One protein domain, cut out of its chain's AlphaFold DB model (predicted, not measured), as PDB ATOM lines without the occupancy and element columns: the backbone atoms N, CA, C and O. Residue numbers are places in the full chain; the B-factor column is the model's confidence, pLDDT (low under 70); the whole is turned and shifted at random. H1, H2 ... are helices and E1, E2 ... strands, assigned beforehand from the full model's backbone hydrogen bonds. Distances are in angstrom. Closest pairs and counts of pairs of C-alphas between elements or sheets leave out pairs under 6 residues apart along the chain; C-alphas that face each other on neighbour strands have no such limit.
ATOM      1  N   ILE A   2      40.805 -29.750   8.672       72.06
ATOM      2  CA  ILE A   2      41.552 -30.852   9.320       72.06
ATOM      3  C   ILE A   2      40.819 -31.389  10.564       72.06
ATOM      4  O   ILE A   2      40.601 -32.591  10.655       72.06
ATOM      5  N   ALA A   3      40.345 -30.491  11.439       76.81
ATOM      6  CA  ALA A   3      39.567 -30.842  12.632       76.81
ATOM      7  C   ALA A   3      38.298 -31.653  12.310       76.81
ATOM      8  O   ALA A   3      38.088 -32.724  12.864       76.81
ATOM      9  N   LEU A   4      37.484 -31.181  11.360       79.06
ATOM     10  CA  LEU A   4      36.258 -31.869  10.936       79.06
ATOM     11  C   LEU A   4      36.559 -33.221  10.273       79.06
ATOM     12  O   LEU A   4      35.875 -34.202  10.535       79.06
ATOM     13  N   THR A   5      37.608 -33.311   9.450       78.94
ATOM     14  CA  THR A   5      38.038 -34.584   8.852       78.94
ATOM     15  C   THR A   5      38.443 -35.602   9.920       78.94
ATOM     16  O   THR A   5      38.125 -36.779   9.780       78.94
ATOM     17  N   GLN A   6      39.160 -35.179  10.961       82.12
ATOM     18  CA  GLN A   6      39.564 -36.060  12.058       82.12
ATOM     19  C   GLN A   6      38.364 -36.494  12.899       82.12
ATOM     20  O   GLN A   6      38.220 -37.687  13.139       82.12
ATOM     21  N   PHE A   7      37.476 -35.557  13.242       87.81
ATOM     22  CA  PHE A   7      36.233 -35.828  13.960       87.81
ATOM     23  C   PHE A   7      35.398 -36.916  13.274       87.81
ATOM     24  O   PHE A   7      35.185 -37.982  13.842       87.81
ATOM     25  N   PHE A   8      35.023 -36.726  12.006       85.31
ATOM     26  CA  PHE A   8      34.202 -37.708  11.288       85.31
ATOM     27  C   PHE A   8      34.914 -39.047  11.043       85.31
ATOM     28  O   PHE A   8      34.248 -40.051  10.843       85.31
ATOM     29  N   ASN A   9      36.249 -39.097  11.038       81.81
ATOM     30  CA  ASN A   9      36.982 -40.363  10.923       81.81
ATOM     31  C   ASN A   9      37.199 -41.069  12.274       81.81
ATOM     32  O   ASN A   9      37.660 -42.212  12.271       81.81
ATOM     33  N   ALA A  10      36.910 -40.399  13.396       83.25
ATOM     34  CA  ALA A  10      36.942 -40.984  14.734       83.25
ATOM     35  C   ALA A  10      35.662 -41.778  15.053       83.25
ATOM     36  O   ALA A  10      35.696 -42.666  15.902       83.25
ATOM     37  N   HIS A  11      34.561 -41.503  14.349       80.06
ATOM     38  CA  HIS A  11      33.347 -42.314  14.398       80.06
ATOM     39  C   HIS A  11      33.524 -43.612  13.599       80.06
ATOM     40  O   HIS A  11      34.024 -43.597  12.474       80.06
ATOM     41  N   GLU A  12      33.096 -44.737  14.175       76.19
ATOM     42  CA  GLU A  12      33.340 -46.085  13.637       76.19
ATOM     43  C   GLU A  12      32.715 -46.299  12.243       76.19
ATOM     44  O   GLU A  12      33.336 -46.910  11.371       76.19
ATOM     45  N   ASP A  13      31.550 -45.690  12.001       81.38
ATOM     46  CA  ASP A  13      30.757 -45.860  10.777       81.38
ATOM     47  C   ASP A  13      30.871 -44.695   9.780       81.38
ATOM     48  O   ASP A  13      30.167 -44.658   8.766       81.38
ATOM     49  N   MET A  14      31.750 -43.727  10.040       80.56
ATOM     50  CA  MET A  14      31.865 -42.528   9.214       80.56
ATOM     51  C   MET A  14      33.232 -42.408   8.554       80.56
ATOM     52  O   MET A  14      34.269 -42.885   9.025       80.56
ATOM     53  N   ARG A  15      33.228 -41.757   7.391       73.19
ATOM     54  CA  ARG A  15      34.448 -41.383   6.681       73.19
ATOM     55  C   ARG A  15      34.318 -39.979   6.146       73.19
ATOM     56  O   ARG A  15      33.333 -39.652   5.492       73.19
ATOM     57  N   ALA A  16      35.356 -39.181   6.359       75.38
ATOM     58  CA  ALA A  16      35.473 -37.861   5.765       75.38
ATOM     59  C   ALA A  16      36.761 -37.735   4.954       75.38
ATOM     60  O   ALA A  16      37.849 -38.086   5.418       75.38
ATOM     61  N   ILE A  17      36.633 -37.192   3.744       62.56
ATOM     62  CA  ILE A  17      37.743 -36.915   2.831       62.56
ATOM     63  C   ILE A  17      37.694 -35.427   2.467       62.56
ATOM     64  O   ILE A  17      36.650 -34.948   2.004       62.56
ATOM     65  N   PRO A  18      38.794 -34.674   2.650       56.03
ATOM     66  CA  PRO A  18      38.860 -33.298   2.176       56.03
ATOM     67  C   PRO A  18      38.671 -33.273   0.653       56.03
ATOM     68  O   PRO A  18      39.352 -33.980  -0.088       56.03
ATOM     69  N   GLY A  19      37.692 -32.495   0.200       54.91
ATOM     70  CA  GLY A  19      37.378 -32.283  -1.206       54.91
ATOM     71  C   GLY A  19      38.195 -31.144  -1.816       54.91
ATOM     72  O   GLY A  19      39.317 -30.856  -1.404       54.91
ATOM     73  N   TYR A  20      37.627 -30.491  -2.829       50.91
ATOM     74  CA  TYR A  20      38.253 -29.365  -3.520       50.91
ATOM     75  C   TYR A  20      37.954 -28.030  -2.819       50.91
ATOM     76  O   TYR A  20      37.023 -27.912  -2.020       50.91
ATOM     77  N   HIS A  21      38.747 -27.002  -3.124       49.31
ATOM     78  CA  HIS A  21      38.384 -25.631  -2.773       49.31
ATOM     79  C   HIS A  21      37.196 -25.215  -3.639       49.31
ATOM     80  O   HIS A  21      37.320 -25.156  -4.863       49.31
ATOM     81  N   GLY A  22      36.050 -24.961  -3.012       44.94
ATOM     82  CA  GLY A  22      34.903 -24.377  -3.687       44.94
ATOM     83  C   GLY A  22      35.212 -22.952  -4.168       44.94
ATOM     84  O   GLY A  22      36.188 -22.333  -3.713       44.94
ATOM     85  N   PRO A  23      34.395 -22.405  -5.082       40.16
ATOM     86  CA  PRO A  23      34.461 -20.984  -5.403       40.16
ATOM     87  C   PRO A  23      34.372 -20.153  -4.105       40.16
ATOM     88  O   PRO A  23      33.688 -20.533  -3.158       40.16
ATOM     89  N   ASN A  24      35.116 -19.044  -4.039       46.97
ATOM     90  CA  ASN A  24      35.175 -18.111  -2.896       46.97
ATOM     91  C   ASN A  24      35.933 -18.567  -1.629       46.97
ATOM     92  O   ASN A  24      35.629 -18.098  -0.539       46.97
ATOM     93  N   LYS A  25      36.980 -19.400  -1.755       51.12
ATOM     94  CA  LYS A  25      37.797 -19.913  -0.621       51.12
ATOM     95  C   LYS A  25      37.040 -20.850   0.333       51.12
ATOM     96  O   LYS A  25      37.576 -21.208   1.379       51.12
ATOM     97  N   ASN A  26      35.846 -21.292  -0.048       54.06
ATOM     98  CA  ASN A  26      35.116 -22.312   0.687       54.06
ATOM     99  C   ASN A  26      35.826 -23.664   0.546       54.06
ATOM    100  O   ASN A  26      36.479 -23.947  -0.463       54.06
ATOM    101  N   HIS A  27      35.722 -24.511   1.563       58.31
ATOM    102  CA  HIS A  27      36.288 -25.853   1.526       58.31
ATOM    103  C   HIS A  27      35.165 -26.877   1.434       58.31
ATOM    104  O   HIS A  27      34.245 -26.852   2.244       58.31
ATOM    105  N   VAL A  28      35.261 -27.790   0.470       64.00
ATOM    106  CA  VAL A  28      34.317 -28.902   0.355       64.00
ATOM    107  C   VAL A  28      34.842 -30.073   1.179       64.00
ATOM    108  O   VAL A  28      35.995 -30.477   1.014       64.00
ATOM    109  N   LEU A  29      34.007 -30.642   2.045       63.69
ATOM    110  CA  LEU A  29      34.276 -31.897   2.749       63.69
ATOM    111  C   LEU A  29      33.305 -32.957   2.225       63.69
ATOM    112  O   LEU A  29      32.104 -32.715   2.174       63.69
ATOM    113  N   ARG A  30      33.815 -34.120   1.810       67.69
ATOM    114  CA  ARG A  30      32.970 -35.263   1.436       67.69
ATOM    115  C   ARG A  30      32.858 -36.187   2.632       67.69
ATOM    116  O   ARG A  30      33.890 -36.634   3.128       67.69
ATOM    117  N   ILE A  31      31.635 -36.461   3.066       74.31
ATOM    118  CA  ILE A  31      31.351 -37.257   4.259       74.31
ATOM    119  C   ILE A  31      30.417 -38.401   3.857       74.31
ATOM    120  O   ILE A  31      29.475 -38.191   3.096       74.31
ATOM    121  N   SER A  32      30.695 -39.610   4.334       72.88
ATOM    122  CA  SER A  32      29.818 -40.778   4.209       72.88
ATOM    123  C   SER A  32      29.470 -41.328   5.588       72.88
ATOM    124  O   SER A  32      30.293 -41.225   6.498       72.88
ATOM    125  N   GLY A  33      28.299 -41.954   5.717       71.69
ATOM    126  CA  GLY A  33      27.796 -42.489   6.993       71.69
ATOM    127  C   GLY A  33      26.855 -41.534   7.740       71.69
ATOM    128  O   GLY A  33      26.338 -41.884   8.794       71.69
ATOM    129  N   VAL A  34      26.594 -40.352   7.172       80.81
ATOM    130  CA  VAL A  34      25.526 -39.444   7.615       80.81
ATOM    131  C   VAL A  34      24.178 -40.013   7.168       80.81
ATOM    132  O   VAL A  34      24.052 -40.466   6.031       80.81
ATOM    133  N   GLN A  35      23.197 -40.023   8.073       80.50
ATOM    134  CA  GLN A  35      21.884 -40.643   7.839       80.50
ATOM    135  C   GLN A  35      20.881 -39.647   7.246       80.50
ATOM    136  O   GLN A  35      20.259 -39.943   6.229       80.50
ATOM    137  N   ASP A  36      20.770 -38.472   7.862       81.19
ATOM    138  CA  ASP A  36      19.891 -37.370   7.475       81.19
ATOM    139  C   ASP A  36      20.469 -36.024   7.962       81.19
ATOM    140  O   ASP A  36      21.530 -35.976   8.602       81.19
ATOM    141  N   ASP A  37      19.790 -34.926   7.622       81.81
ATOM    142  CA  ASP A  37      20.223 -33.561   7.946       81.81
ATOM    143  C   ASP A  37      20.215 -33.291   9.457       81.81
ATOM    144  O   ASP A  37      21.103 -32.607   9.967       81.81
ATOM    145  N   ASP A  38      19.268 -33.877  10.195       84.12
ATOM    146  CA  ASP A  38      19.174 -33.734  11.650       84.12
ATOM    147  C   ASP A  38      20.357 -34.415  12.348       84.12
ATOM    148  O   ASP A  38      20.992 -33.827  13.230       84.12
ATOM    149  N   HIS A  39      20.719 -35.623  11.910       86.50
ATOM    150  CA  HIS A  39      21.917 -36.327  12.356       86.50
ATOM    151  C   HIS A  39      23.176 -35.508  12.048       86.50
ATOM    152  O   HIS A  39      24.043 -35.361  12.909       86.50
ATOM    153  N   PHE A  40      23.273 -34.916  10.855       85.62
ATOM    154  CA  PHE A  40      24.410 -34.070  10.494       85.62
ATOM    155  C   PHE A  40      24.533 -32.823  11.380       85.62
ATOM    156  O   PHE A  40      25.620 -32.511  11.876       85.62
ATOM    157  N   LEU A  41      23.423 -32.120  11.609       86.06
ATOM    158  CA  LEU A  41      23.393 -30.932  12.456       86.06
ATOM    159  C   LEU A  41      23.688 -31.270  13.919       86.06
ATOM    160  O   LEU A  41      24.406 -30.512  14.571       86.06
ATOM    161  N   HIS A  42      23.201 -32.407  14.423       87.56
ATOM    162  CA  HIS A  42      23.523 -32.888  15.768       87.56
ATOM    163  C   HIS A  42      25.028 -33.134  15.932       87.56
ATOM    164  O   HIS A  42      25.640 -32.619  16.873       87.56
ATOM    165  N   LEU A  43      25.654 -33.821  14.966       88.69
ATOM    166  CA  LEU A  43      27.100 -34.061  14.967       88.69
ATOM    167  C   LEU A  43      27.896 -32.750  15.018       88.69
ATOM    168  O   LEU A  43      28.882 -32.657  15.745       88.69
ATOM    169  N   LEU A  44      27.479 -31.722  14.273       86.94
ATOM    170  CA  LEU A  44      28.198 -30.446  14.219       86.94
ATOM    171  C   LEU A  44      27.935 -29.523  15.415       86.94
ATOM    172  O   LEU A  44      28.854 -28.818  15.833       86.94
ATOM    173  N   ARG A  45      26.710 -29.495  15.950       85.75
ATOM    174  CA  ARG A  45      26.310 -28.576  17.031       85.75
ATOM    175  C   ARG A  45      26.598 -29.126  18.423       85.75
ATOM    176  O   ARG A  45      26.862 -28.348  19.334       85.75
ATOM    177  N   GLU A  46      26.545 -30.442  18.608       86.69
ATOM    178  CA  GLU A  46      26.665 -31.055  19.934       86.69
ATOM    179  C   GLU A  46      27.934 -31.885  20.091       86.69
ATOM    180  O   GLU A  46      28.674 -31.709  21.063       86.69
ATOM    181  N   GLU A  47      28.206 -32.780  19.144       89.00
ATOM    182  CA  GLU A  47      29.303 -33.739  19.283       89.00
ATOM    183  C   GLU A  47      30.658 -33.131  18.925       89.00
ATOM    184  O   GLU A  47      31.624 -33.291  19.674       89.00
ATOM    185  N   PHE A  48      30.733 -32.360  17.841       87.69
ATOM    186  CA  PHE A  48      31.974 -31.728  17.413       87.69
ATOM    187  C   PHE A  48      32.539 -30.746  18.454       87.69
ATOM    188  O   PHE A  48      33.742 -30.820  18.715       87.69
ATOM    189  N   PRO A  49      31.749 -29.875  19.119       86.56
ATOM    190  CA  PRO A  49      32.273 -29.020  20.184       86.56
ATOM    191  C   PRO A  49      32.792 -29.806  21.393       86.56
ATOM    192  O   PRO A  49      33.828 -29.442  21.954       86.56
ATOM    193  N   ARG A  50      32.125 -30.908  21.774       86.88
ATOM    194  CA  ARG A  50      32.590 -31.801  22.853       86.88
ATOM    195  C   ARG A  50      33.905 -32.475  22.477       86.88
ATOM    196  O   ARG A  50      34.874 -32.391  23.226       86.88
ATOM    197  N   TRP A  51      33.969 -33.046  21.277       87.56
ATOM    198  CA  TRP A  51      35.178 -33.668  20.751       87.56
ATOM    199  C   TRP A  51      36.332 -32.660  20.611       87.56
ATOM    200  O   TRP A  51      37.459 -32.962  21.006       87.56
ATOM    201  N   LYS A  52      36.069 -31.429  20.140       83.44
ATOM    202  CA  LYS A  52      37.063 -30.338  20.070       83.44
ATOM    203  C   LYS A  52      37.610 -30.010  21.457       83.44
ATOM    204  O   LYS A  52      38.817 -29.837  21.586       83.44
ATOM    205  N   ALA A  53      36.758 -29.925  22.482       83.62
ATOM    206  CA  ALA A  53      37.196 -29.636  23.848       83.62
ATOM    207  C   ALA A  53      38.161 -30.709  24.385       83.62
ATOM    208  O   ALA A  53      39.136 -30.377  25.058       83.62
ATOM    209  N   GLU A  54      37.940 -31.975  24.027       84.12
ATOM    210  CA  GLU A  54      38.819 -33.097  24.382       84.12
ATOM    211  C   GLU A  54      40.147 -33.096  23.599       84.12
ATOM    212  O   GLU A  54      41.160 -33.577  24.105       84.12
ATOM    213  N   HIS A  55      40.172 -32.500  22.400       81.56
ATOM    214  CA  HIS A  55      41.325 -32.476  21.484       81.56
ATOM    215  C   HIS A  55      41.922 -31.065  21.294       81.56
ATOM    216  O   HIS A  55      42.661 -30.805  20.341       81.56
ATOM    217  N   ALA A  56      41.631 -30.136  22.212       67.50
ATOM    218  CA  ALA A  56      41.934 -28.707  22.079       67.50
ATOM    219  C   ALA A  56      43.437 -28.379  21.958       67.50
ATOM    220  O   ALA A  56      43.797 -27.326  21.439       67.50
ATOM    221  N   ALA A  57      44.323 -29.273  22.410       66.75
ATOM    222  CA  ALA A  57      45.773 -29.101  22.301       66.75
ATOM    223  C   ALA A  57      46.319 -29.323  20.874       66.75
ATOM    224  O   ALA A  57      47.424 -28.874  20.568       66.75
ATOM    225  N   GLU A  58      45.566 -30.008  20.007       65.12
ATOM    226  CA  GLU A  58      46.021 -30.456  18.680       65.12
ATOM    227  C   GLU A  58      45.344 -29.705  17.523       65.12
ATOM    228  O   GLU A  58      45.724 -29.871  16.361       65.12
ATOM    229  N   LEU A  59      44.351 -28.864  17.826       66.44
ATOM    230  CA  LEU A  59      43.472 -28.261  16.832       66.44
ATOM    231  C   LEU A  59      43.527 -26.728  16.852       66.44
ATOM    232  O   LEU A  59      43.611 -26.120  17.917       66.44
ATOM    233  N   PRO A  60      43.451 -26.075  15.676       62.84
ATOM    234  CA  PRO A  60      43.291 -24.629  15.599       62.84
ATOM    235  C   PRO A  60      41.949 -24.197  16.199       62.84
ATOM    236  O   PRO A  60      40.953 -24.921  16.108       62.84
ATOM    237  N   ASP A  61      41.923 -22.995  16.773       67.56
ATOM    238  CA  ASP A  61      40.715 -22.443  17.372       67.56
ATOM    239  C   ASP A  61      39.683 -22.102  16.287       67.56
ATOM    240  O   ASP A  61      39.859 -21.174  15.496       67.56
ATOM    241  N   ILE A  62      38.654 -22.944  16.180       66.62
ATOM    242  CA  ILE A  62      37.563 -22.841  15.206       66.62
ATOM    243  C   ILE A  62      36.250 -22.936  15.970       66.62
ATOM    244  O   ILE A  62      35.987 -23.975  16.579       66.62
ATOM    245  N   ASP A  63      35.428 -21.899  15.906       67.50
ATOM    246  CA  ASP A  63      34.078 -21.929  16.461       67.50
ATOM    247  C   ASP A  63      33.067 -22.332  15.392       67.50
ATOM    248  O   ASP A  63      33.168 -21.944  14.223       67.50
ATOM    249  N   VAL A  64      32.115 -23.168  15.800       65.75
ATOM    250  CA  VAL A  64      30.971 -23.545  14.976       65.75
ATOM    251  C   VAL A  64      29.877 -22.516  15.214       65.75
ATOM    252  O   VAL A  64      29.596 -22.182  16.360       65.75
ATOM    253  N   ALA A  65      29.290 -21.996  14.139       70.88
ATOM    254  CA  ALA A  65      28.199 -21.040  14.246       70.88
ATOM    255  C   ALA A  65      26.944 -21.717  14.826       70.88
ATOM    256  O   ALA A  65      26.612 -22.846  14.455       70.88
ATOM    257  N   ASP A  66      26.241 -21.024  15.722       66.00
ATOM    258  CA  ASP A  66      25.025 -21.542  16.363       66.00
ATOM    259  C   ASP A  66      23.856 -21.692  15.363       66.00
ATOM    260  O   ASP A  66      22.952 -22.504  15.562       66.00
ATOM    261  N   ASP A  67      23.895 -20.948  14.255       70.06
ATOM    262  CA  ASP A  67      22.877 -20.848  13.204       70.06
ATOM    263  C   ASP A  67      23.214 -21.667  11.942       70.06
ATOM    264  O   ASP A  67      22.905 -21.275  10.820       70.06
ATOM    265  N   LEU A  68      23.831 -22.841  12.111       70.38
ATOM    266  CA  LEU A  68      24.072 -23.771  11.001       70.38
ATOM    267  C   LEU A  68      22.759 -24.271  10.382       70.38
ATOM    268  O   LEU A  68      22.036 -25.021  11.030       70.38
ATOM    269  N   GLU A  69      22.490 -23.957   9.124       71.69
ATOM    270  CA  GLU A  69      21.386 -24.548   8.361       71.69
ATOM    271  C   GLU A  69      21.930 -25.449   7.248       71.69
ATOM    272  O   GLU A  69      22.974 -25.166   6.653       71.69
ATOM    273  N   VAL A  70      21.236 -26.562   6.983       69.12
ATOM    274  CA  VAL A  70      21.511 -27.390   5.806       69.12
ATOM    275  C   VAL A  70      20.714 -26.807   4.654       69.12
ATOM    276  O   VAL A  70      19.494 -26.929   4.598       69.12
ATOM    277  N   GLU A  71      21.414 -26.145   3.744       65.75
ATOM    278  CA  GLU A  71      20.825 -25.704   2.491       65.75
ATOM    279  C   GLU A  71      21.054 -26.780   1.431       65.75
ATOM    280  O   GLU A  71      22.188 -27.220   1.197       65.75
ATOM    281  N   GLU A  72      19.975 -27.207   0.775       57.97
ATOM    282  CA  GLU A  72      20.099 -28.035  -0.414       57.97
ATOM    283  C   GLU A  72      20.801 -27.207  -1.489       57.97
ATOM    284  O   GLU A  72      20.241 -26.272  -2.064       57.97
TER     285      GLU A  72
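This is residues 2 to 72 of the 461 residues of an uncharacterized protein of Rickettsiales bacterium (UniProt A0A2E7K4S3). A short helix, H1, packs on a two-stranded hairpin, E1 and E2, mostly beside E1, and a longer helix, H2, crosses H1 on its other side. After H2, residues 55 to 72 form a long tail without a named element that folds back past H2. The 71 printed residues hold two named helices and two named strands, in the order H1, E1, E2, H2, with E1 and E2 antiparallel; the class is mixed, helices and strands. The whole is compact, with a radius of gyration of the C-alphas of 12.2 A, and a rounded outline of 31 by 27 by 24 A.

Begin with H1, residues 2 to 10, and E1, residues 15 to 21: their closest C-alphas, of Asn 9 and Arg 15, are 5.0 A apart. E2, residues 27 to 32, forms a hairpin with E1; look for N 17 and O 30 at 2.9 A and N 19 and O 28 at 2.8 A, within hydrogen-bond range. H2, residues 37 to 54, touches H1 with residues 48 to 52 alone, closest at the C-alphas of Phe 7 and Phe 48, 6.8 A, about perpendicular at 76 degrees. E1 and H2 are apart. Every O i to N i+4 pair of H1 is within hydrogen-bond range, and 11 of 14 in H2.

Find C-alpha 2 at (41.552, -30.852, 9.320), where H1 begins. E1 runs 18.8 A and E2 16.5 A. H2 runs 24.8 A from C-alpha 37 at (20.223, -33.561, 7.946) to C-alpha 54 at (38.819, -33.097, 24.382), with a kink of 31 degrees near residue 48.

The C-alphas farthest apart, of Ala 57 and Glu 72, are 34.3 A apart. The printed part has no cut, and its three links are tight. The model's pLDDT is under 70 at residues 17 to 30, 56 to 64, 66 and 70 to 72.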